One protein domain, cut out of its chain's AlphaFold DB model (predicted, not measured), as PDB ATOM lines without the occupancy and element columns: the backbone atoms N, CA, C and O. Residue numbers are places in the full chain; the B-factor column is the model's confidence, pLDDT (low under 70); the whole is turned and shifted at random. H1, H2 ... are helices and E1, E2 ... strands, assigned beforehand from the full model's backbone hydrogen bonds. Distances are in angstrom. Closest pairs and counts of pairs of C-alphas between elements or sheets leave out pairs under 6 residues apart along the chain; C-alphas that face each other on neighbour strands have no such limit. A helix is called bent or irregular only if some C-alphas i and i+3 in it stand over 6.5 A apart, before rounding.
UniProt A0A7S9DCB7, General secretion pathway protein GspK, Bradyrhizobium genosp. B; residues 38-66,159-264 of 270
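This is residues 38 to 66 and 159 to 264 of the 270 residues of the protein "General secretion pathway protein GspK" of Bradyrhizobium genosp. B (UniProt A0A7S9DCB7). One twisted five-stranded sheet, E1 to E5, makes one end of the domain, and a small head of three helices, H1 to H3, with the loops between them lies off the end of the sheet where E2 ends and E3 begins. Both faces of the sheet are bare of helices. The printed part has 135 residues, with three named helices and five named strands in the order E1 E2 H1 H2 H3 E3 E4 E5; the sheet's order is E1 E2 E3 E4 E5, antiparallel throughout, and the class is mixed, helices and strands. The whole is only just loose, close to compact, with a radius of gyration of the C-alphas of 17.5 A and spans of 53 by 41 by 24 A.

In the sheet, the edge strand E1, residues 43 to 50, forms a hairpin with E2, residues 53 to 61, with N 46 and O 57 at 2.9 A. E3, residues 220 to 228, is the antiparallel neighbour of E2 at 160 degrees, with N 58 and O 224 at 2.8 A. E3, E4, residues 234 to 243, and E5, residues 252 to 259, form a meander, each strand the antiparallel neighbour of the one before; N 223 and O 239 are 2.8 A apart, N 240 and O 256 3.1 A. The edge strand E5 bends by 63 degrees at residue 255. H1, residues 170 to 174, H2, residues 181 to 193, and H3, residues 199 to 205, are not on the sheet. H1 and H2 touch, their closest C-alphas being those of Ser 174 and Ala 184, 6.3 A apart. H2 and H3 are close but not clearly touching, with C-alphas 187 and 205 closest at 7.1 A, at a steep tilt of 42 degrees, opposite ways. Every O i to N i+4 pair is within hydrogen-bond range in H1 and H3, and 6 of 9 in H2, which is irregular, with C-alphas 189 and 192 at 7.7 A.

E1 begins at C-alpha 43 (27.523, 20.651, 177.294) and is 22.8 A long. E2 and E3 measure 26.0 A each, E4 27.9 A and E5 19.8 A, ending at C-alpha 259 (41.247, 4.830, 177.730). H2 begins at C-alpha 181 (41.559, 38.244, 167.809) and is 19.7 A long; H1 measures 6.0 A and H3 10.2 A.

The C-alphas of Gly 208 and Asp 231, the two farthest apart, are 54.3 A apart. Residues 67 to 158 are not printed, with 10.3 A between C-alphas 66 and 159. The link from H3 to E3, residues 206 to 219, is long; in it residues 213 to 214 pair parallel with residues 163 to 164. Mean pLDDT of the printed part is 89.4, and residues 246 to 250 and 260 to 264 are under 70.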
ATOM      1  N   GLU A  38      16.553  20.296 169.541       75.44
ATOM      2  CA  GLU A  38      16.621  21.761 169.474       75.44
ATOM      3  C   GLU A  38      16.935  22.417 170.823       75.44
ATOM      4  O   GLU A  38      17.472  23.518 170.867       75.44
ATOM      5  N   VAL A  39      16.594  21.750 171.927       82.44
ATOM      6  CA  VAL A  39      16.775  22.255 173.302       82.44
ATOM      7  C   VAL A  39      17.718  21.376 174.119       82.44
ATOM      8  O   VAL A  39      17.820  21.516 175.338       82.44
ATOM      9  N   ARG A  40      18.380  20.417 173.465       89.31
ATOM     10  CA  ARG A  40      19.318  19.518 174.122       89.31
ATOM     11  C   ARG A  40      20.535  20.320 174.596       89.31
ATOM     12  O   ARG A  40      21.117  21.037 173.784       89.31
ATOM     13  N   PRO A  41      20.951  20.175 175.867       91.44
ATOM     14  CA  PRO A  41      22.157  20.826 176.358       91.44
ATOM     15  C   PRO A  41      23.366  20.457 175.500       91.44
ATOM     16  O   PRO A  41      23.644  19.278 175.276       91.44
ATOM     17  N   SER A  42      24.088  21.468 175.036       92.25
ATOM     18  CA  SER A  42      25.305  21.326 174.240       92.25
ATOM     19  C   SER A  42      26.490  20.846 175.071       92.25
ATOM     20  O   SER A  42      27.367  20.167 174.546       92.25
ATOM     21  N   HIS A  43      26.512  21.134 176.368       94.69
ATOM     22  CA  HIS A  43      27.523  20.651 177.294       94.69
ATOM     23  C   HIS A  43      26.947  20.465 178.700       94.69
ATOM     24  O   HIS A  43      25.883  20.983 179.037       94.69
ATOM     25  N   GLY A  44      27.664  19.724 179.540       95.44
ATOM     26  CA  GLY A  44      27.280  19.526 180.929       95.44
ATOM     27  C   GLY A  44      28.140  18.488 181.628       95.44
ATOM     28  O   GLY A  44      29.051  17.899 181.047       95.44
ATOM     29  N   SER A  45      27.854  18.271 182.907       97.44
ATOM     30  CA  SER A  45      28.589  17.316 183.730       97.44
ATOM     31  C   SER A  45      27.710  16.715 184.812       97.44
ATOM     32  O   SER A  45      26.813  17.385 185.324       97.44
ATOM     33  N   PHE A  46      28.006  15.485 185.215       97.69
ATOM     34  CA  PHE A  46      27.382  14.844 186.367       97.69
ATOM     35  C   PHE A  46      28.343  13.859 187.033       97.69
ATOM     36  O   PHE A  46      29.349  13.443 186.461       97.69
ATOM     37  N   THR A  47      28.021  13.462 188.262       98.06
ATOM     38  CA  THR A  47      28.797  12.465 189.009       98.06
ATOM     39  C   THR A  47      27.900  11.350 189.509       98.06
ATOM     40  O   THR A  47      26.766  11.612 189.910       98.06
ATOM     41  N   PHE A  48      28.417  10.129 189.567       97.12
ATOM     42  CA  PHE A  48      27.723   8.999 190.177       97.12
ATOM     43  C   PHE A  48      28.707   8.033 190.847       97.12
ATOM     44  O   PHE A  48      29.930   8.185 190.761       97.12
ATOM     45  N   ARG A  49      28.164   7.044 191.562       95.88
ATOM     46  CA  ARG A  49      28.932   5.937 192.137       95.88
ATOM     47  C   ARG A  49      28.406   4.617 191.603       95.88
ATOM     48  O   ARG A  49      27.196   4.419 191.557       95.88
ATOM     49  N   LEU A  50      29.313   3.712 191.258       93.31
ATOM     50  CA  LEU A  50      28.990   2.351 190.841       93.31
ATOM     51  C   LEU A  50      30.104   1.414 191.303       93.31
ATOM     52  O   LEU A  50      31.276   1.731 191.125       93.31
ATOM     53  N   ALA A  51      29.751   0.288 191.930       89.25
ATOM     54  CA  ALA A  51      30.723  -0.674 192.466       89.25
ATOM     55  C   ALA A  51      31.831  -0.012 193.324       89.25
ATOM     56  O   ALA A  51      33.013  -0.313 193.180       89.25
ATOM     57  N   ASN A  52      31.444   0.937 194.190       90.94
ATOM     58  CA  ASN A  52      32.327   1.770 195.025       90.94
ATOM     59  C   ASN A  52      33.325   2.674 194.273       90.94
ATOM     60  O   ASN A  52      34.075   3.408 194.917       90.94
ATOM     61  N   ALA A  53      33.309   2.692 192.941       94.56
ATOM     62  CA  ALA A  53      34.055   3.662 192.158       94.56
ATOM     63  C   ALA A  53      33.343   5.020 192.159       94.56
ATOM     64  O   ALA A  53      32.109   5.097 192.158       94.56
ATOM     65  N   ARG A  54      34.123   6.102 192.146       97.25
ATOM     66  CA  ARG A  54      33.623   7.466 191.925       97.25
ATOM     67  C   ARG A  54      33.799   7.817 190.460       97.25
ATOM     68  O   ARG A  54      34.910   7.708 189.949       97.25
ATOM     69  N   VAL A  55      32.730   8.269 189.820       97.44
ATOM     70  CA  VAL A  55      32.736   8.606 188.397       97.44
ATOM     71  C   VAL A  55      32.321  10.055 188.227       97.44
ATOM     72  O   VAL A  55      31.274  10.464 188.731       97.44
ATOM     73  N   ALA A  56      33.143  10.822 187.520       98.12
ATOM     74  CA  ALA A  56      32.790  12.137 187.006       98.12
ATOM     75  C   ALA A  56      32.679  12.045 185.486       98.12
ATOM     76  O   ALA A  56      33.586  11.520 184.842       98.12
ATOM     77  N   VAL A  57      31.572  12.532 184.938       97.94
ATOM     78  CA  VAL A  57      31.283  12.551 183.505       97.94
ATOM     79  C   VAL A  57      31.112  13.995 183.069       97.94
ATOM     80  O   VAL A  57      30.373  14.752 183.695       97.94
ATOM     81  N   GLU A  58      31.760  14.354 181.973       97.75
ATOM     82  CA  GLU A  58      31.540  15.585 181.225       97.75
ATOM     83  C   GLU A  58      31.103  15.218 179.811       97.75
ATOM     84  O   GLU A  58      31.633  14.275 179.218       97.75
ATOM     85  N   TYR A  59      30.164  15.968 179.254       96.69
ATOM     86  CA  TYR A  59      29.773  15.835 177.860       96.69
ATOM     87  C   TYR A  59      29.828  17.182 177.149       96.69
ATOM     88  O   TYR A  59      29.569  18.226 177.746       96.69
ATOM     89  N   GLN A  60      30.162  17.145 175.863       96.81
ATOM     90  CA  GLN A  60      30.173  18.309 174.984       96.81
ATOM     91  C   GLN A  60      29.753  17.899 173.573       96.81
ATOM     92  O   GLN A  60      30.178  16.858 173.072       96.81
ATOM     93  N   SER A  61      28.945  18.721 172.918       96.62
ATOM     94  CA  SER A  61      28.518  18.521 171.542       96.62
ATOM     95  C   SER A  61      29.717  18.580 170.602       96.62
ATOM     96  O   SER A  61      30.564  19.471 170.692       96.62
ATOM     97  N   GLU A  62      29.768  17.664 169.640       97.50
ATOM     98  CA  GLU A  62      30.777  17.695 168.581       97.50
ATOM     99  C   GLU A  62      30.531  18.833 167.582       97.50
ATOM    100  O   GLU A  62      31.404  19.109 166.765       97.50
ATOM    101  N   ALA A  63      29.398  19.548 167.671       97.00
ATOM    102  CA  ALA A  63      29.184  20.793 166.931       97.00
ATOM    103  C   ALA A  63      30.217  21.881 167.290       97.00
ATOM    104  O   ALA A  63      30.472  22.766 166.482       97.00
ATOM    105  N   ALA A  64      30.847  21.796 168.468       97.12
ATOM    106  CA  ALA A  64      31.904  22.706 168.911       97.12
ATOM    107  C   ALA A  64      33.259  22.499 168.197       97.12
ATOM    108  O   ALA A  64      34.197  23.263 168.428       97.12
ATOM    109  N   ARG A  65      33.398  21.441 167.382       98.31
ATOM    110  CA  ARG A  65      34.656  21.018 166.745       98.31
ATOM    111  C   ARG A  65      34.549  21.035 165.224       98.31
ATOM    112  O   ARG A  65      33.482  20.818 164.653       98.31
ATOM    113  N   ILE A  66      35.683  21.234 164.563       98.62
ATOM    114  CA  ILE A  66      35.785  21.253 163.103       98.62
ATOM    115  C   ILE A  66      35.691  19.820 162.579       98.62
ATOM    116  O   ILE A  66      36.497  18.957 162.929       98.62
ATOM    117  N   GLY A 159      28.366  15.810 162.069       94.31
ATOM    118  CA  GLY A 159      27.312  15.775 161.052       94.31
ATOM    119  C   GLY A 159      27.057  17.120 160.363       94.31
ATOM    120  O   GLY A 159      26.119  17.229 159.580       94.31
ATOM    121  N   ILE A 160      27.886  18.133 160.632       95.50
ATOM    122  CA  ILE A 160      27.777  19.481 160.070       95.50
ATOM    123  C   ILE A 160      29.120  19.936 159.485       95.50
ATOM    124  O   ILE A 160      30.187  19.557 159.969       95.50
ATOM    125  N   ALA A 161      29.063  20.751 158.428       96.12
ATOM    126  CA  ALA A 161      30.248  21.334 157.792       96.12
ATOM    127  C   ALA A 161      30.780  22.575 158.527       96.12
ATOM    128  O   ALA A 161      31.965  22.882 158.431       96.12
ATOM    129  N   GLY A 162      29.905  23.294 159.232       95.75
ATOM    130  CA  GLY A 162      30.286  24.423 160.075       95.75
ATOM    131  C   GLY A 162      30.594  24.011 161.513       95.75
ATOM    132  O   GLY A 162      30.459  22.847 161.885       95.75
ATOM    133  N   VAL A 163      30.965  24.997 162.319       97.44
ATOM    134  CA  VAL A 163      31.137  24.900 163.767       97.44
ATOM    135  C   VAL A 163      30.085  25.751 164.462       97.44
ATOM    136  O   VAL A 163      29.774  26.860 164.018       97.44
ATOM    137  N   ASN A 164      29.523  25.225 165.544       96.44
ATOM    138  CA  ASN A 164      28.604  25.972 166.380       96.44
ATOM    139  C   ASN A 164      29.382  27.015 167.183       96.44
ATOM    140  O   ASN A 164      30.126  26.678 168.104       96.44
ATOM    141  N   VAL A 165      29.214  28.285 166.825       96.50
ATOM    142  CA  VAL A 165      29.995  29.393 167.392       96.50
ATOM    143  C   VAL A 165      29.667  29.671 168.857       96.50
ATOM    144  O   VAL A 165      30.519  30.177 169.584       96.50
ATOM    145  N   LEU A 166      28.479  29.274 169.320       95.31
ATOM    146  CA  LEU A 166      28.087  29.386 170.727       95.31
ATOM    147  C   LEU A 166      28.852  28.390 171.616       95.31
ATOM    148  O   LEU A 166      29.010  28.627 172.807       95.31
ATOM    149  N   GLU A 167      29.407  27.331 171.022       93.88
ATOM    150  CA  GLU A 167      30.033  26.210 171.736       93.88
ATOM    151  C   GLU A 167      31.534  26.066 171.460       93.88
ATOM    152  O   GLU A 167      32.262  25.413 172.211       93.88
ATOM    153  N   ALA A 168      31.998  26.643 170.351       96.31
ATOM    154  CA  ALA A 168      33.361  26.514 169.864       96.31
ATOM    155  C   ALA A 168      34.401  27.028 170.874       96.31
ATOM    156  O   ALA A 168      34.227  28.062 171.527       96.31
ATOM    157  N   ALA A 169      35.530  26.324 170.962       95.31
ATOM    158  CA  ALA A 169      36.706  26.833 171.661       95.31
ATOM    159  C   ALA A 169      37.256  28.093 170.953       95.31
ATOM    160  O   ALA A 169      37.055  28.231 169.740       95.31
ATOM    161  N   PRO A 170      37.968  28.993 171.654       94.94
ATOM    162  CA  PRO A 170      38.542  30.202 171.053       94.94
ATOM    163  C   PRO A 170      39.391  29.934 169.801       94.94
ATOM    164  O   PRO A 170      39.316  30.686 168.831       94.94
ATOM    165  N   GLU A 171      40.145  28.835 169.776       95.62
ATOM    166  CA  GLU A 171      40.967  28.419 168.636       95.62
ATOM    167  C   GLU A 171      40.112  28.009 167.429       95.62
ATOM    168  O   GLU A 171      40.439  28.341 166.292       95.62
ATOM    169  N   VAL A 172      38.985  27.333 167.669       97.56
ATOM    170  CA  VAL A 172      38.020  26.959 166.621       97.56
ATOM    171  C   VAL A 172      37.281  28.190 166.103       97.56
ATOM    172  O   VAL A 172      37.042  28.299 164.904       97.56
ATOM    173  N   LEU A 173      36.944  29.136 166.980       96.62
ATOM    174  CA  LEU A 173      36.337  30.399 166.570       96.62
ATOM    175  C   LEU A 173      37.311  31.220 165.713       96.62
ATOM    176  O   LEU A 173      36.930  31.729 164.664       96.62
ATOM    177  N   SER A 174      38.582  31.280 166.119       95.81
ATOM    178  CA  SER A 174      39.658  31.965 165.388       95.81
ATOM    179  C   SER A 174      39.981  31.319 164.039       95.81
ATOM    180  O   SER A 174      40.554  31.968 163.172       95.81
ATOM    181  N   ALA A 175      39.593  30.056 163.840       96.88
ATOM    182  CA  ALA A 175      39.731  29.361 162.566       96.88
ATOM    183  C   ALA A 175      38.738  29.843 161.496       96.88
ATOM    184  O   ALA A 175      38.873  29.491 160.321       96.88
ATOM    185  N   LEU A 176      37.716  30.612 161.881       96.75
ATOM    186  CA  LEU A 176      36.748  31.144 160.936       96.75
ATOM    187  C   LEU A 176      37.391  32.205 160.023       96.75
ATOM    188  O   LEU A 176      38.208  33.005 160.482       96.75
ATOM    189  N   PRO A 177      37.010  32.262 158.734       92.75
ATOM    190  CA  PRO A 177      37.490  33.289 157.816       92.75
ATOM    191  C   PRO A 177      37.225  34.706 158.338       92.75
ATOM    192  O   PRO A 177      36.184  34.965 158.940       92.75
ATOM    193  N   ASP A 178      38.171  35.616 158.096       89.62
ATOM    194  CA  ASP A 178      38.116  37.031 158.500       89.62
ATOM    195  C   ASP A 178      37.935  37.278 160.014       89.62
ATOM    196  O   ASP A 178      37.591  38.396 160.441       89.62
ATOM    197  N   MET A 179      38.194  36.249 160.832       93.19
ATOM    198  CA  MET A 179      38.190  36.332 162.285       93.19
ATOM    199  C   MET A 179      39.516  36.894 162.791       93.19
ATOM    200  O   MET A 179      40.572  36.280 162.669       93.19
ATOM    201  N   THR A 180      39.465  38.082 163.386       90.94
ATOM    202  CA  THR A 180      40.606  38.664 164.102       90.94
ATOM    203  C   THR A 180      40.491  38.346 165.589       90.94
ATOM    204  O   THR A 180      39.379  38.136 166.074       90.94
ATOM    205  N   SER A 181      41.601  38.391 166.339       90.00
ATOM    206  CA  SER A 181      41.559  38.244 167.809       90.00
ATOM    207  C   SER A 181      40.532  39.192 168.424       90.00
ATOM    208  O   SER A 181      39.666  38.755 169.161       90.00
ATOM    209  N   ALA A 182      40.527  40.466 168.014       91.69
ATOM    210  CA  ALA A 182      39.577  41.451 168.527       91.69
ATOM    211  C   ALA A 182      38.105  41.082 168.257       91.69
ATOM    212  O   ALA A 182      37.259  41.290 169.123       91.69
ATOM    213  N   LYS A 183      37.786  40.532 167.075       92.38
ATOM    214  CA  LYS A 183      36.428  40.052 166.767       92.38
ATOM    215  C   LYS A 183      36.071  38.813 167.590       92.38
ATOM    216  O   LYS A 183      34.962  38.748 168.117       92.38
ATOM    217  N   ALA A 184      36.997  37.863 167.712       92.88
ATOM    218  CA  ALA A 184      36.804  36.653 168.504       92.88
ATOM    219  C   ALA A 184      36.585  36.994 169.985       92.88
ATOM    220  O   ALA A 184      35.611  36.539 170.575       92.88
ATOM    221  N   ASP A 185      37.421  37.863 170.552       93.12
ATOM    222  CA  ASP A 185      37.338  38.322 171.940       93.12
ATOM    223  C   ASP A 185      36.027  39.076 172.204       93.12
ATOM    224  O   ASP A 185      35.347  38.818 173.197       93.12
ATOM    225  N   ALA A 186      35.624  39.962 171.285       92.94
ATOM    226  CA  ALA A 186      34.348  40.668 171.379       92.94
ATOM    227  C   ALA A 186      33.153  39.703 171.334       92.94
ATOM    228  O   ALA A 186      32.216  39.852 172.117       92.94
ATOM    229  N   PHE A 187      33.187  38.697 170.456       95.06
ATOM    230  CA  PHE A 187      32.146  37.674 170.394       95.06
ATOM    231  C   PHE A 187      32.101  36.833 171.675       95.06
ATOM    232  O   PHE A 187      31.029  36.653 172.249       95.06
ATOM    233  N   LEU A 188      33.253  36.361 172.156       94.88
ATOM    234  CA  LEU A 188      33.360  35.569 173.384       94.88
ATOM    235  C   LEU A 188      32.856  36.344 174.606       94.88
ATOM    236  O   LEU A 188      32.164  35.763 175.438       94.88
ATOM    237  N   GLY A 189      33.125  37.651 174.686       94.69
ATOM    238  CA  GLY A 189      32.690  38.509 175.793       94.69
ATOM    239  C   GLY A 189      31.173  38.680 175.927       94.69
ATOM    240  O   GLY A 189      30.700  39.052 176.998       94.69
ATOM    241  N   GLN A 190      30.405  38.394 174.874       93.75
ATOM    242  CA  GLN A 190      28.939  38.477 174.883       93.75
ATOM    243  C   GLN A 190      28.244  37.133 174.639       93.75
ATOM    244  O   GLN A 190      27.018  37.067 174.699       93.75
ATOM    245  N   ARG A 191      29.008  36.064 174.379       93.69
ATOM    246  CA  ARG A 191      28.499  34.753 173.956       93.69
ATOM    247  C   ARG A 191      27.469  34.164 174.916       93.69
ATOM    248  O   ARG A 191      26.464  33.642 174.454       93.69
ATOM    249  N   ASP A 192      27.678  34.307 176.222       90.62
ATOM    250  CA  ASP A 192      26.791  33.747 177.252       90.62
ATOM    251  C   ASP A 192      25.396  34.403 177.272       90.62
ATOM    252  O   ASP A 192      24.445  33.830 177.802       90.62
ATOM    253  N   ALA A 193      25.259  35.599 176.693       91.25
ATOM    254  CA  ALA A 193      23.980  36.291 176.544       91.25
ATOM    255  C   ALA A 193      23.260  35.947 175.227       91.25
ATOM    256  O   ALA A 193      22.119  36.370 175.023       91.25
ATOM    257  N   LEU A 194      23.913  35.214 174.319       91.56
ATOM    258  CA  LEU A 194      23.362  34.853 173.018       91.56
ATOM    259  C   LEU A 194      22.527  33.571 173.102       91.56
ATOM    260  O   LEU A 194      22.784  32.677 173.902       91.56
ATOM    261  N   SER A 195      21.525  33.473 172.230       87.00
ATOM    262  CA  SER A 195      20.641  32.313 172.124       87.00
ATOM    263  C   SER A 195      20.675  31.750 170.709       87.00
ATOM    264  O   SER A 195      20.652  32.499 169.734       87.00
ATOM    265  N   SER A 196      20.651  30.422 170.589       85.69
ATOM    266  CA  SER A 196      20.511  29.723 169.306       85.69
ATOM    267  C   SER A 196      19.152  29.949 168.631       85.69
ATOM    268  O   SER A 196      18.990  29.577 167.472       85.69
ATOM    269  N   ASN A 197      18.184  30.556 169.329       87.81
ATOM    270  CA  ASN A 197      16.855  30.865 168.795       87.81
ATOM    271  C   ASN A 197      16.862  32.002 167.763       87.81
ATOM    272  O   ASN A 197      15.896  32.124 167.013       87.81
ATOM    273  N   ASP A 198      17.931  32.805 167.703       89.62
ATOM    274  CA  ASP A 198      18.122  33.835 166.677       89.62
ATOM    275  C   ASP A 198      19.464  33.635 165.939       89.62
ATOM    276  O   ASP A 198      20.454  34.326 166.205       89.62
ATOM    277  N   PRO A 199      19.532  32.648 165.019       90.69
ATOM    278  CA  PRO A 199      20.742  32.351 164.257       90.69
ATOM    279  C   PRO A 199      21.278  33.548 163.470       90.69
ATOM    280  O   PRO A 199      22.492  33.726 163.374       90.69
ATOM    281  N   GLU A 200      20.388  34.355 162.889       91.44
ATOM    282  CA  GLU A 200      20.773  35.486 162.045       91.44
ATOM    283  C   GLU A 200      21.444  36.578 162.871       91.44
ATOM    284  O   GLU A 200      22.490  37.086 162.465       91.44
ATOM    285  N   PHE A 201      20.914  36.880 164.060       92.25
ATOM    286  CA  PHE A 201      21.546  37.817 164.983       92.25
ATOM    287  C   PHE A 201      22.928  37.333 165.436       92.25
ATOM    288  O   PHE A 201      23.905  38.082 165.343       92.25
ATOM    289  N   VAL A 202      23.041  36.066 165.855       93.44
ATOM    290  CA  VAL A 202      24.321  35.484 166.302       93.44
ATOM    291  C   VAL A 202      25.374  35.542 165.194       93.44
ATOM    292  O   VAL A 202      26.511  35.947 165.436       93.44
ATOM    293  N   LEU A 203      25.009  35.174 163.966       92.88
ATOM    294  CA  LEU A 203      25.928  35.221 162.827       92.88
ATOM    295  C   LEU A 203      26.201  36.658 162.358       92.88
ATOM    296  O   LEU A 203      27.296  36.944 161.873       92.88
ATOM    297  N   GLY A 204      25.242  37.569 162.524       90.88
ATOM    298  CA  GLY A 204      25.384  38.994 162.227       90.88
ATOM    299  C   GLY A 204      26.459  39.663 163.078       90.88
ATOM    300  O   GLY A 204      27.261  40.434 162.554       90.88
ATOM    301  N   ILE A 205      26.559  39.294 164.358       90.06
ATOM    302  CA  ILE A 205      27.629  39.751 165.258       90.06
ATOM    303  C   ILE A 205      29.022  39.412 164.706       90.06
ATOM    304  O   ILE A 205      29.953  40.206 164.835       90.06
ATOM    305  N   LEU A 206      29.174  38.243 164.080       88.88
ATOM    306  CA  LEU A 206      30.445  37.802 163.496       88.88
ATOM    307  C   LEU A 206      30.787  38.519 162.177       88.88
ATOM    308  O   LEU A 206      31.841  38.265 161.597       88.88
ATOM    309  N   GLY A 207      29.924  39.424 161.705       83.88
ATOM    310  CA  GLY A 207      30.058  40.123 160.425       83.88
ATOM    311  C   GLY A 207      29.141  39.593 159.320       83.88
ATOM    312  O   GLY A 207      29.237  40.076 158.196       83.88
ATOM    313  N   GLY A 208      28.240  38.653 159.637       78.81
ATOM    314  CA  GLY A 208      27.242  38.095 158.721       78.81
ATOM    315  C   GLY A 208      27.798  37.020 157.782       78.81
ATOM    316  O   GLY A 208      28.818  37.209 157.130       78.81
ATOM    317  N   GLY A 209      27.111  35.873 157.688       74.19
ATOM    318  CA  GLY A 209      27.379  34.855 156.659       74.19
ATOM    319  C   GLY A 209      28.800  34.273 156.647       74.19
ATOM    320  O   GLY A 209      29.272  33.841 155.594       74.19
ATOM    321  N   VAL A 210      29.493  34.266 157.791       86.69
ATOM    322  CA  VAL A 210      30.870  33.765 157.896       86.69
ATOM    323  C   VAL A 210      30.915  32.288 157.508       86.69
ATOM    324  O   VAL A 210      30.251  31.444 158.112       86.69
ATOM    325  N   THR A 211      31.705  31.960 156.485       92.62
ATOM    326  CA  THR A 211      31.819  30.581 155.994       92.62
ATOM    327  C   THR A 211      32.312  29.667 157.109       92.62
ATOM    328  O   THR A 211      33.371  29.890 157.687       92.62
ATOM    329  N   GLY A 212      31.552  28.609 157.390       93.44
ATOM    330  CA  GLY A 212      31.873  27.664 158.456       93.44
ATOM    331  C   GLY A 212      31.340  28.053 159.834       93.44
ATOM    332  O   GLY A 212      31.420  27.223 160.730       93.44
ATOM    333  N   ALA A 213      30.746  29.233 160.015       96.31
ATOM    334  CA  ALA A 213      30.026  29.578 161.237       96.31
ATOM    335  C   ALA A 213      28.572  29.084 161.169       96.31
ATOM    336  O   ALA A 213      27.900  29.218 160.146       96.31
ATOM    337  N   THR A 214      28.066  28.517 162.261       94.94
ATOM    338  CA  THR A 214      26.653  28.152 162.406       94.94
ATOM    339  C   THR A 214      26.235  28.197 163.878       94.94
ATOM    340  O   THR A 214      27.076  28.346 164.759       94.94
ATOM    341  N   VAL A 215      24.939  28.050 164.151       94.12
ATOM    342  CA  VAL A 215      24.391  27.728 165.484       94.12
ATOM    343  C   VAL A 215      23.719  26.351 165.498       94.12
ATOM    344  O   VAL A 215      23.050  25.988 166.462       94.12
ATOM    345  N   ALA A 216      23.870  25.579 164.414       92.25
ATOM    346  CA  ALA A 216      23.294  24.250 164.301       92.25
ATOM    347  C   ALA A 216      23.820  23.324 165.408       92.25
ATOM    348  O   ALA A 216      25.017  23.281 165.707       92.25
ATOM    349  N   ALA A 217      22.907  22.564 166.005       91.31
ATOM    350  CA  ALA A 217      23.241  21.530 166.968       91.31
ATOM    351  C   ALA A 217      23.767  20.266 166.268       91.31
ATOM    352  O   ALA A 217      23.572  20.056 165.070       91.31
ATOM    353  N   SER A 218      24.402  19.392 167.049       92.50
ATOM    354  CA  SER A 218      24.772  18.045 166.625       92.50
ATOM    355  C   SER A 218      24.105  16.998 167.512       92.50
ATOM    356  O   SER A 218      23.927  17.191 168.718       92.50
ATOM    357  N   ASN A 219      23.790  15.850 166.914       92.62
ATOM    358  CA  ASN A 219      23.417  14.639 167.642       92.62
ATOM    359  C   ASN A 219      24.639  13.878 168.185       92.62
ATOM    360  O   ASN A 219      24.467  12.900 168.913       92.62
ATOM    361  N   ALA A 220      25.856  14.306 167.846       95.25
ATOM    362  CA  ALA A 220      27.093  13.720 168.333       95.25
ATOM    363  C   ALA A 220      27.621  14.457 169.568       95.25
ATOM    364  O   ALA A 220      27.700  15.687 169.592       95.25
ATOM    365  N   TYR A 221      28.012  13.685 170.577       96.75
ATOM    366  CA  TYR A 221      28.517  14.161 171.858       96.75
ATOM    367  C   TYR A 221      29.790  13.418 172.220       96.75
ATOM    368  O   TYR A 221      29.840  12.189 172.189       96.75
ATOM    369  N   ARG A 222      30.807  14.170 172.614       96.62
ATOM    370  CA  ARG A 222      32.000  13.639 173.254       96.62
ATOM    371  C   ARG A 222      31.763  13.534 174.742       96.62
ATOM    372  O   ARG A 222      31.396  14.517 175.377       96.62
ATOM    373  N   ILE A 223      31.985  12.344 175.273       96.88
ATOM    374  CA  ILE A 223      31.868  11.998 176.679       96.88
ATOM    375  C   ILE A 223      33.280  11.820 177.211       96.88
ATOM    376  O   ILE A 223      34.017  10.982 176.700       96.88
ATOM    377  N   ARG A 224      33.654  12.591 178.228       96.31
ATOM    378  CA  ARG A 224      34.892  12.413 178.990       96.31
ATOM    379  C   ARG A 224      34.535  11.928 180.376       96.31
ATOM    380  O   ARG A 224      33.624  12.457 181.007       96.31
ATOM    381  N   MET A 225      35.251  10.928 180.857       95.50
ATOM    382  CA  MET A 225      35.004  10.339 182.161       95.50
ATOM    383  C   MET A 225      36.291  10.227 182.946       95.50
ATOM    384  O   MET A 225      37.332   9.870 182.401       95.50
ATOM    385  N   ARG A 226      36.195  10.489 184.245       96.50
ATOM    386  CA  ARG A 226      37.226  10.172 185.225       96.50
ATOM    387  C   ARG A 226      36.652   9.178 186.220       96.50
ATOM    388  O   ARG A 226      35.657   9.476 186.884       96.50
ATOM    389  N   ILE A 227      37.280   8.015 186.322       95.12
ATOM    390  CA  ILE A 227      36.866   6.908 187.178       95.12
ATOM    391  C   ILE A 227      37.948   6.697 188.230       95.12
ATOM    392  O   ILE A 227      39.089   6.392 187.900       95.12
ATOM    393  N   ILE A 228      37.578   6.831 189.501       95.06
ATOM    394  CA  ILE A 228      38.450   6.519 190.634       95.06
ATOM    395  C   ILE A 228      37.939   5.232 191.279       95.06
ATOM    396  O   ILE A 228      36.874   5.240 191.907       95.06
ATOM    397  N   LEU A 229      38.684   4.140 191.113       91.69
ATOM    398  CA  LEU A 229      38.376   2.831 191.689       91.69
ATOM    399  C   LEU A 229      38.607   2.813 193.217       91.69
ATOM    400  O   LEU A 229      39.325   3.665 193.748       91.69
ATOM    401  N   PRO A 230      38.021   1.843 193.948       89.31
ATOM    402  CA  PRO A 230      38.161   1.749 195.408       89.31
ATOM    403  C   PRO A 230      39.605   1.583 195.896       89.31
ATOM    404  O   PRO A 230      39.933   2.009 196.997       89.31
ATOM    405  N   ASP A 231      40.460   0.983 195.071       87.00
ATOM    406  CA  ASP A 231      41.889   0.797 195.341       87.00
ATOM    407  C   ASP A 231      42.749   2.026 195.003       87.00
ATOM    408  O   ASP A 231      43.972   1.983 195.129       87.00
ATOM    409  N   GLY A 232      42.119   3.131 194.595       88.19
ATOM    410  CA  GLY A 232      42.774   4.404 194.309       88.19
ATOM    411  C   GLY A 232      43.232   4.582 192.864       88.19
ATOM    412  O   GLY A 232      43.707   5.669 192.535       88.19
ATOM    413  N   ARG A 233      43.071   3.582 191.986       88.38
ATOM    414  CA  ARG A 233      43.385   3.751 190.559       88.38
ATOM    415  C   ARG A 233      42.495   4.816 189.926       88.38
ATOM    416  O   ARG A 233      41.279   4.803 190.110       88.38
ATOM    417  N   ASP A 234      43.122   5.713 189.175       90.75
ATOM    418  CA  ASP A 234      42.485   6.800 188.436       90.75
ATOM    419  C   ASP A 234      42.591   6.489 186.944       90.75
ATOM    420  O   ASP A 234      43.692   6.321 186.422       90.75
ATOM    421  N   SER A 235      41.449   6.375 186.279       90.75
ATOM    422  CA  SER A 235      41.359   6.144 184.843       90.75
ATOM    423  C   SER A 235      40.582   7.282 184.204       90.75
ATOM    424  O   SER A 235      39.583   7.764 184.749       90.75
ATOM    425  N   ARG A 236      41.048   7.722 183.037       92.38
ATOM    426  CA  ARG A 236      40.353   8.710 182.219       92.38
ATOM    427  C   ARG A 236      40.029   8.108 180.871       92.38
ATOM    428  O   ARG A 236      40.943   7.677 180.176       92.38
ATOM    429  N   SER A 237      38.762   8.172 180.496       90.12
ATOM    430  CA  SER A 237      38.282   7.668 179.215       90.12
ATOM    431  C   SER A 237      37.557   8.760 178.448       90.12
ATOM    432  O   SER A 237      36.947   9.657 179.033       90.12
ATOM    433  N   GLU A 238      37.602   8.679 177.129       92.75
ATOM    434  CA  GLU A 238      36.836   9.538 176.236       92.75
ATOM    435  C   GLU A 238      36.226   8.720 175.113       92.75
ATOM    436  O   GLU A 238      36.874   7.848 174.537       92.75
ATOM    437  N   GLY A 239      35.001   9.055 174.746       92.25
ATOM    438  CA  GLY A 239      34.386   8.514 173.551       92.25
ATOM    439  C   GLY A 239      33.421   9.483 172.910       92.25
ATOM    440  O   GLY A 239      32.994  10.453 173.529       92.25
ATOM    441  N   VAL A 240      33.065   9.215 171.658       95.44
ATOM    442  CA  VAL A 240      32.002   9.954 170.970       95.44
ATOM    443  C   VAL A 240      30.801   9.044 170.802       95.44
ATOM    444  O   VAL A 240      30.916   7.941 170.258       95.44
ATOM    445  N   ILE A 241      29.650   9.527 171.252       95.06
ATOM    446  CA  ILE A 241      28.352   8.917 171.008       95.06
ATOM    447  C   ILE A 241      27.568   9.739 169.999       95.06
ATOM    448  O   ILE A 241      27.652  10.962 169.993       95.06
ATOM    449  N   VAL A 242      26.771   9.074 169.173       93.44
ATOM    450  CA  VAL A 242      25.739   9.718 168.355       93.44
ATOM    451  C   VAL A 242      24.391   9.242 168.847       93.44
ATOM    452  O   VAL A 242      24.155   8.037 168.927       93.44
ATOM    453  N   LEU A 243      23.530  10.191 169.185       90.50
ATOM    454  CA  LEU A 243      22.155   9.950 169.592       90.50
ATOM    455  C   LEU A 243      21.279   9.790 168.352       90.50
ATOM    456  O   LEU A 243      21.450  10.508 167.365       90.50
ATOM    457  N   PHE A 244      20.337   8.857 168.404       84.19
ATOM    458  CA  PHE A 244      19.340   8.689 167.353       84.19
ATOM    459  C   PHE A 244      18.023   9.365 167.737       84.19
ATOM    460  O   PHE A 244      17.740   9.587 168.916       84.19
ATOM    461  N   ASP A 245      17.206   9.672 166.733       72.00
ATOM    462  CA  ASP A 245      15.877  10.232 166.957       72.00
ATOM    463  C   ASP A 245      14.975   9.248 167.716       72.00
ATOM    464  O   ASP A 245      15.163   8.023 167.693       72.00
ATOM    465  N   ARG A 246      13.959   9.791 168.399       65.19
ATOM    466  CA  ARG A 246      13.003   8.975 169.159       65.19
ATOM    467  C   ARG A 246      12.345   7.943 168.238       65.19
ATOM    468  O   ARG A 246      11.802   8.292 167.196       65.19
ATOM    469  N   GLY A 247      12.358   6.676 168.657       61.25
ATOM    470  CA  GLY A 247      11.776   5.556 167.906       61.25
ATOM    471  C   GLY A 247      12.789   4.685 167.154       61.25
ATOM    472  O   GLY A 247      12.410   3.643 166.620       61.25
ATOM    473  N   ALA A 248      14.077   5.047 167.141       69.38
ATOM    474  CA  ALA A 248      15.132   4.157 166.664       69.38
ATOM    475  C   ALA A 248      15.285   2.911 167.565       69.38
ATOM    476  O   ALA A 248      15.054   2.958 168.772       69.38
ATOM    477  N   LYS A 249      15.730   1.782 166.985       67.12
ATOM    478  CA  LYS A 249      15.962   0.514 167.718       67.12
ATOM    479  C   LYS A 249      17.058   0.607 168.789       67.12
ATOM    480  O   LYS A 249      17.145  -0.259 169.654       67.12
ATOM    481  N   SER A 250      17.906   1.627 168.714       69.25
ATOM    482  CA  SER A 250      18.948   1.933 169.693       69.25
ATOM    483  C   SER A 250      18.898   3.428 169.982       69.25
ATOM    484  O   SER A 250      18.676   4.208 169.061       69.25
ATOM    485  N   ALA A 251      19.115   3.826 171.237       74.88
ATOM    486  CA  ALA A 251      19.108   5.241 171.623       74.88
ATOM    487  C   ALA A 251      20.381   5.980 171.174       74.88
ATOM    488  O   ALA A 251      20.343   7.175 170.896       74.88
ATOM    489  N   TYR A 252      21.507   5.265 171.074       84.69
ATOM    490  CA  TYR A 252      22.791   5.833 170.678       84.69
ATOM    491  C   TYR A 252      23.710   4.797 170.017       84.69
ATOM    492  O   TYR A 252      23.445   3.591 170.047       84.69
ATOM    493  N   ARG A 253      24.813   5.271 169.431       85.50
ATOM    494  CA  ARG A 253      25.952   4.462 168.975       85.50
ATOM    495  C   ARG A 253      27.263   5.090 169.435       85.50
ATOM    496  O   ARG A 253      27.447   6.288 169.256       85.50
ATOM    497  N   VAL A 254      28.176   4.280 169.968       84.31
ATOM    498  CA  VAL A 254      29.562   4.687 170.260       84.31
ATOM    499  C   VAL A 254      30.398   4.550 168.986       84.31
ATOM    500  O   VAL A 254      30.346   3.507 168.337       84.31
ATOM    501  N   PHE A 255      31.145   5.591 168.613       81.00
ATOM    502  CA  PHE A 255      31.987   5.603 167.406       81.00
ATOM    503  C   PHE A 255      33.478   5.480 167.701       81.00
ATOM    504  O   PHE A 255      34.201   4.819 166.961       81.00
ATOM    505  N   THR A 256      33.941   6.117 168.771       80.62
ATOM    506  CA  THR A 256      35.325   6.024 169.236       80.62
ATOM    507  C   THR A 256      35.326   5.896 170.750       80.62
ATOM    508  O   THR A 256      34.446   6.458 171.408       80.62
ATOM    509  N   TRP A 257      36.282   5.138 171.278       82.69
ATOM    510  CA  TRP A 257      36.535   4.981 172.704       82.69
ATOM    511  C   TRP A 257      38.040   4.923 172.936       82.69
ATOM    512  O   TRP A 257      38.741   4.190 172.238       82.69
ATOM    513  N   ARG A 258      38.538   5.707 173.887       79.12
ATOM    514  CA  ARG A 258      39.944   5.742 174.284       79.12
ATOM    515  C   ARG A 258      40.035   5.747 175.796       79.12
ATOM    516  O   ARG A 258      39.431   6.603 176.435       79.12
ATOM    517  N   ASP A 259      40.844   4.846 176.328       75.25
ATOM    518  CA  ASP A 259      41.247   4.830 177.730       75.25
ATOM    519  C   ASP A 259      42.640   5.483 177.877       75.25
ATOM    520  O   ASP A 259      43.380   5.611 176.899       75.25
ATOM    521  N   ASP A 260      42.970   5.933 179.089       63.22
ATOM    522  CA  ASP A 260      44.232   6.579 179.490       63.22
ATOM    523  C   ASP A 260      44.546   7.941 178.833       63.22
ATOM    524  O   ASP A 260      45.582   8.149 178.197       63.22
ATOM    525  N   ILE A 261      43.677   8.936 179.045       54.00
ATOM    526  CA  ILE A 261      43.993  10.338 178.709       54.00
ATOM    527  C   ILE A 261      44.839  10.987 179.816       54.00
ATOM    528  O   ILE A 261      44.365  11.210 180.931       54.00
ATOM    529  N   ASP A 262      46.077  11.367 179.495       41.72
ATOM    530  CA  ASP A 262      46.932  12.195 180.351       41.72
ATOM    531  C   ASP A 262      46.785  13.698 180.000       41.72
ATOM    532  O   ASP A 262      47.217  14.122 178.926       41.72
ATOM    533  N   PRO A 263      46.195  14.540 180.873       42.31
ATOM    534  CA  PRO A 263      46.060  15.980 180.661       42.31
ATOM    535  C   PRO A 263      47.379  16.745 180.842       42.31
ATOM    536  O   PRO A 263      47.442  17.921 180.487       42.31
ATOM    537  N   SER A 264      48.443  16.125 181.366       39.94
ATOM    538  CA  SER A 264      49.731  16.805 181.575       39.94
ATOM    539  C   SER A 264      50.509  17.080 180.281       39.94
ATOM    540  O   SER A 264      51.474  17.840 180.291       39.94
TER     541      SER A 264